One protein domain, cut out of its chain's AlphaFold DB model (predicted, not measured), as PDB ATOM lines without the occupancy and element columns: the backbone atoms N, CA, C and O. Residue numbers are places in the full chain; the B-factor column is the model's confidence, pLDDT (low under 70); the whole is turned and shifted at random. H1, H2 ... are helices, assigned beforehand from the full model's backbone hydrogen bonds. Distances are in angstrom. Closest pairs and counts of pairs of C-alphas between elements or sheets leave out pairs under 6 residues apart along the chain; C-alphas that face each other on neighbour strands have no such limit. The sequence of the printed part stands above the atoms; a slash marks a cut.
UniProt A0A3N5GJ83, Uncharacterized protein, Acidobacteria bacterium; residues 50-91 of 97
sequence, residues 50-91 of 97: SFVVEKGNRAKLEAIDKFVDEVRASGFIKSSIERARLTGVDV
ATOM      1  N   SER A  50     -14.310 -22.232  30.540       87.62
ATOM      2  CA  SER A  50     -13.666 -22.571  31.813       87.62
ATOM      3  C   SER A  50     -13.177 -21.320  32.536       87.62
ATOM      4  O   SER A  50     -12.761 -20.350  31.904       87.62
ATOM      5  N   PHE A  51     -13.184 -21.360  33.867       90.81
ATOM      6  CA  PHE A  51     -12.524 -20.351  34.691       90.81
ATOM      7  C   PHE A  51     -11.042 -20.690  34.854       90.81
ATOM      8  O   PHE A  51     -10.682 -21.848  35.060       90.81
ATOM      9  N   VAL A  52     -10.182 -19.674  34.794       92.31
ATOM     10  CA  VAL A  52      -8.743 -19.820  35.039       92.31
ATOM     11  C   VAL A  52      -8.419 -19.284  36.428       92.31
ATOM     12  O   VAL A  52      -8.769 -18.154  36.766       92.31
ATOM     13  N   VAL A  53      -7.727 -20.094  37.228       93.69
ATOM     14  CA  VAL A  53      -7.210 -19.717  38.549       93.69
ATOM     15  C   VAL A  53      -5.721 -20.010  38.652       93.69
ATOM     16  O   VAL A  53      -5.158 -20.770  37.866       93.69
ATOM     17  N   GLU A  54      -5.083 -19.405  39.649       96.88
ATOM     18  CA  GLU A  54      -3.689 -19.673  39.980       96.88
ATOM     19  C   GLU A  54      -3.466 -21.153  40.319       96.88
ATOM     20  O   GLU A  54      -4.219 -21.765  41.086       96.88
ATOM     21  N   LYS A  55      -2.394 -21.724  39.766       95.56
ATOM     22  CA  LYS A  55      -2.019 -23.118  39.998       95.56
ATOM     23  C   LYS A  55      -1.752 -23.366  41.487       95.56
ATOM     24  O   LYS A  55      -1.010 -22.630  42.122       95.56
ATOM     25  N   GLY A  56      -2.327 -24.439  42.028       96.44
ATOM     26  CA  GLY A  56      -2.154 -24.838  43.433       96.44
ATOM     27  C   GLY A  56      -3.091 -24.132  44.420       96.44
ATOM     28  O   GLY A  56      -3.196 -24.566  45.566       96.44
ATOM     29  N   ASN A  57      -3.834 -23.108  43.992       97.19
ATOM     30  CA  ASN A  57      -4.774 -22.399  44.855       97.19
ATOM     31  C   ASN A  57      -6.113 -23.152  44.973       97.19
ATOM     32  O   ASN A  57      -7.118 -22.791  44.355       97.19
ATOM     33  N   ARG A  58      -6.118 -24.227  45.770       95.31
ATOM     34  CA  ARG A  58      -7.282 -25.115  45.908       95.31
ATOM     35  C   ARG A  58      -8.507 -24.418  46.505       95.31
ATOM     36  O   ARG A  58      -9.608 -24.630  46.015       95.31
ATOM     37  N   ALA A  59      -8.310 -23.532  47.480       96.75
ATOM     38  CA  ALA A  59      -9.404 -22.782  48.097       96.75
ATOM     39  C   ALA A  59     -10.155 -21.905  47.078       96.75
ATOM     40  O   ALA A  59     -11.382 -21.836  47.097       96.75
ATOM     41  N   LYS A  60      -9.432 -21.261  46.147       96.56
ATOM     42  CA  LYS A  60     -10.054 -20.455  45.088       96.56
ATOM     43  C   LYS A  60     -10.819 -21.322  44.088       96.56
ATOM     44  O   LYS A  60     -11.906 -20.933  43.675       96.56
ATOM     45  N   LEU A  61     -10.270 -22.482  43.725       95.38
ATOM     46  CA  LEU A  61     -10.965 -23.435  42.858       95.38
ATOM     47  C   LEU A  61     -12.284 -23.901  43.492       95.38
ATOM     48  O   LEU A  61     -13.320 -23.818  42.847       95.38
ATOM     49  N   GLU A  62     -12.262 -24.306  44.764       95.56
ATOM     50  CA  GLU A  62     -13.458 -24.760  45.491       95.56
ATOM     51  C   GLU A  62     -14.528 -23.667  45.605       95.56
ATOM     52  O   GLU A  62     -15.718 -23.938  45.449       95.56
ATOM     53  N   ALA A  63     -14.115 -22.417  45.832       96.81
ATOM     54  CA  ALA A  63     -15.036 -21.286  45.863       96.81
ATOM     55  C   ALA A  63     -15.707 -21.042  44.499       96.81
ATOM     56  O   ALA A  63     -16.906 -20.771  44.452       96.81
ATOM     57  N   ILE A  64     -14.956 -21.156  43.395       95.38
ATOM     58  CA  ILE A  64     -15.510 -21.027  42.040       95.38
ATOM     59  C   ILE A  64     -16.443 -22.190  41.722       95.38
ATOM     60  O   ILE A  64     -17.527 -21.942  41.206       95.38
ATOM     61  N   ASP A  65     -16.063 -23.426  42.051       93.00
ATOM     62  CA  ASP A  65     -16.908 -24.603  41.827       93.00
ATOM     63  C   ASP A  65     -18.261 -24.432  42.538       93.00
ATOM     64  O   ASP A  65     -19.311 -24.529  41.901       93.00
ATOM     65  N   LYS A  66     -18.246 -24.045  43.822       94.88
ATOM     66  CA  LYS A  66     -19.472 -23.768  44.584       94.88
ATOM     67  C   LYS A  66     -20.311 -22.654  43.949       94.88
ATOM     68  O   LYS A  66     -21.522 -22.800  43.808       94.88
ATOM     69  N   PHE A  67     -19.677 -21.552  43.552       94.12
ATOM     70  CA  PHE A  67     -20.366 -20.450  42.883       94.12
ATOM     71  C   PHE A  67     -21.026 -20.902  41.574       94.12
ATOM     72  O   PHE A  67     -22.180 -20.561  41.321       94.12
ATOM     73  N   VAL A  68     -20.319 -21.687  40.753       90.69
ATOM     74  CA  VAL A  68     -20.831 -22.214  39.482       90.69
ATOM     75  C   VAL A  68     -22.060 -23.094  39.708       90.69
ATOM     76  O   VAL A  68     -23.040 -22.961  38.970       90.69
ATOM     77  N   ASP A  69     -22.040 -23.947  40.729       90.62
ATOM     78  CA  ASP A  69     -23.183 -24.791  41.080       90.62
ATOM     79  C   ASP A  69     -24.406 -23.953  41.491       90.62
ATOM     80  O   ASP A  69     -25.514 -24.174  40.991       90.62
ATOM     81  N   GLU A  70     -24.206 -22.924  42.320       93.12
ATOM     82  CA  GLU A  70     -25.271 -22.007  42.750       93.12
ATOM     83  C   GLU A  70     -25.896 -21.236  41.570       93.12
ATOM     84  O   GLU A  70     -27.125 -21.146  41.449       93.12
ATOM     85  N   VAL A  71     -25.085 -20.696  40.652       92.69
ATOM     86  CA  VAL A  71     -25.616 -19.938  39.502       92.69
ATOM     87  C   VAL A  71     -26.298 -20.827  38.464       92.69
ATOM     88  O   VAL A  71     -27.236 -20.378  37.800       92.69
ATOM     89  N   ARG A  72     -25.876 -22.092  38.333       88.19
ATOM     90  CA  ARG A  72     -26.556 -23.084  37.486       88.19
ATOM     91  C   ARG A  72     -27.924 -23.453  38.051       88.19
ATOM     92  O   ARG A  72     -28.888 -23.502  37.293       88.19
ATOM     93  N   ALA A  73     -28.021 -23.666  39.363       89.94
ATOM     94  CA  ALA A  73     -29.263 -24.075  40.017       89.94
ATOM     95  C   ALA A  73     -30.313 -22.951  40.118       89.94
ATOM     96  O   ALA A  73     -31.509 -23.224  40.164       89.94
ATOM     97  N   SER A  74     -29.885 -21.688  40.147       92.75
ATOM     98  CA  SER A  74     -30.764 -20.536  40.410       92.75
ATOM     99  C   SER A  74     -31.454 -19.940  39.178       92.75
ATOM    100  O   SER A  74     -32.248 -19.012  39.310       92.75
ATOM    101  N   GLY A  75     -31.134 -20.406  37.967       91.44
ATOM    102  CA  GLY A  75     -31.598 -19.778  36.721       91.44
ATOM    103  C   GLY A  75     -30.882 -18.462  36.378       91.44
ATOM    104  O   GLY A  75     -31.153 -17.869  35.333       91.44
ATOM    105  N   PHE A  76     -29.914 -18.037  37.200       94.06
ATOM    106  CA  PHE A  76     -29.158 -16.796  37.023       94.06
ATOM    107  C   PHE A  76     -28.479 -16.694  35.649       94.06
ATOM    108  O   PHE A  76     -28.454 -15.618  35.044       94.06
ATOM    109  N   ILE A  77     -27.939 -17.810  35.143       92.25
ATOM    110  CA  ILE A  77     -27.270 -17.861  33.833       92.25
ATOM    111  C   ILE A  77     -28.255 -17.488  32.722       92.25
ATOM    112  O   ILE A  77     -27.956 -16.609  31.916       92.25
ATOM    113  N   LYS A  78     -29.451 -18.093  32.724       92.06
ATOM    114  CA  LYS A  78     -30.494 -17.819  31.727       92.06
ATOM    115  C   LYS A  78     -30.879 -16.340  31.734       92.06
ATOM    116  O   LYS A  78     -30.789 -15.677  30.706       92.06
ATOM    117  N   SER A  79     -31.205 -15.796  32.907       94.88
ATOM    118  CA  SER A  79     -31.580 -14.384  33.041       94.88
ATOM    119  C   SER A  79     -30.452 -13.426  32.647       94.88
ATOM    120  O   SER A  79     -30.709 -12.306  32.212       94.88
ATOM    121  N   SER A  80     -29.191 -13.834  32.806       94.44
ATOM    122  CA  SER A  80     -28.040 -13.028  32.391       94.44
ATOM    123  C   SER A  80     -27.838 -13.031  30.877       94.44
ATOM    124  O   SER A  80     -27.586 -11.962  30.323       94.44
ATOM    125  N   ILE A  81     -28.017 -14.178  30.209       92.75
ATOM    126  CA  ILE A  81     -28.019 -14.285  28.739       92.75
ATOM    127  C   ILE A  81     -29.116 -13.390  28.146       92.75
ATOM    128  O   ILE A  81     -28.835 -12.562  27.279       92.75
ATOM    129  N   GLU A  82     -30.340 -13.497  28.671       93.94
ATOM    130  CA  GLU A  82     -31.496 -12.709  28.226       93.94
ATOM    131  C   GLU A  82     -31.266 -11.204  28.417       93.94
ATOM    132  O   GLU A  82     -31.435 -10.417  27.483       93.94
ATOM    133  N   ARG A  83     -30.813 -10.793  29.610       95.56
ATOM    134  CA  ARG A  83     -30.528  -9.385  29.930       95.56
ATOM    135  C   ARG A  83     -29.451  -8.795  29.022       95.56
ATOM    136  O   ARG A  83     -29.563  -7.638  28.624       95.56
ATOM    137  N   ALA A  84     -28.423  -9.576  28.701       92.56
ATOM    138  CA  ALA A  84     -27.338  -9.164  27.817       92.56
ATOM    139  C   ALA A  84     -27.694  -9.267  26.322       92.56
ATOM    140  O   ALA A  84     -26.904  -8.826  25.492       92.56
ATOM    141  N   ARG A  85     -28.873  -9.812  25.976       90.56
ATOM    142  CA  ARG A  85     -29.336 -10.035  24.594       90.56
ATOM    143  C   ARG A  85     -28.332 -10.835  23.758       90.56
ATOM    144  O   ARG A  85     -28.171 -10.581  22.565       90.56
ATOM    145  N   LEU A  86     -27.641 -11.782  24.391       89.75
ATOM    146  CA  LEU A  86     -26.681 -12.631  23.693       89.75
ATOM    147  C   LEU A  86     -27.433 -13.617  22.799       89.75
ATOM    148  O   LEU A  86     -28.432 -14.205  23.210       89.75
ATOM    149  N   THR A  87     -26.941 -13.802  21.578       87.50
ATOM    150  CA  THR A  87     -27.507 -14.747  20.613       87.50
ATOM    151  C   THR A  87     -26.578 -15.942  20.432       87.50
ATOM    152  O   THR A  87     -25.360 -15.822  20.540       87.50
ATOM    153  N   GLY A  88     -27.145 -17.123  20.178       85.44
ATOM    154  CA  GLY A  88     -26.354 -18.332  19.922       85.44
ATOM    155  C   GLY A  88     -25.548 -18.846  21.118       85.44
ATOM    156  O   GLY A  88     -24.573 -19.567  20.908       85.44
ATOM    157  N   VAL A  89     -25.941 -18.476  22.339       87.19
ATOM    158  CA  VAL A  89     -25.426 -19.035  23.591       87.19
ATOM    159  C   VAL A  89     -26.582 -19.609  24.396       87.19
ATOM    160  O   VAL A  89     -27.662 -19.022  24.435       87.19
ATOM    161  N   ASP A  90     -26.331 -20.728  25.062       84.56
ATOM    162  CA  ASP A  90     -27.325 -21.442  25.853       84.56
ATOM    163  C   ASP A  90     -26.789 -21.762  27.247       84.56
ATOM    164  O   ASP A  90     -25.583 -21.733  27.511       84.56
ATOM    165  N   VAL A  91     -27.709 -22.069  28.163       85.06
ATOM    166  CA  VAL A  91     -27.335 -22.604  29.473       85.06
ATOM    167  C   VAL A  91     -26.723 -23.993  29.256       85.06
ATOM    168  O   VAL A  91     -27.371 -24.831  28.626       85.06
TER     169      VAL A  91
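AT A GLANCE: This is residues 50 to 91 of the 97 residues of an uncharacterized protein of Acidobacteria bacterium (UniProt A0A3N5GJ83). A long helix, H1, and a shorter one, H2, meet near their ends as a wide L, with unnamed end stretches that fold back: residues 50 to 57 before H1 and 85 to 91 after H2. The printed part has 42 residues, with two named helices in the order H1, H2, and no named strand; the class is all helix. It is loose, with a radius of gyration of the C-alphas of 12.8 A, and elongated, spanning 36 by 18 by 12 A.

IN THESE COORDINATES: Find C-alpha 58 at (-7.282, -25.115, 45.908); from there H1 runs through residues 58 to 73, 22.8 A long. H2, residues 76 to 84, is 12.1 A long and ends at C-alpha 84, (-27.338, -9.164, 27.817).

HOW THE PARTS SIT: Look at Val 71 and Ile 77: their C-alphas, the closest of H1 and H2, are 6.3 A apart, and the helices are close but not clearly touching. Their lines are about perpendicular, at 75 degrees. In H1 and H2 every O i to N i+4 pair is within hydrogen-bond range.

THE WHOLE: The C-alphas of Gly 56 and Arg 85, the two farthest apart, are 36.2 A apart. Residues 54 to 60, of which 58 to 60 belong to H1, and 83 to 88 stand free. The link from H1 to H2 is tight, the printed part has no cut, and no printed residue is under 70 in pLDDT.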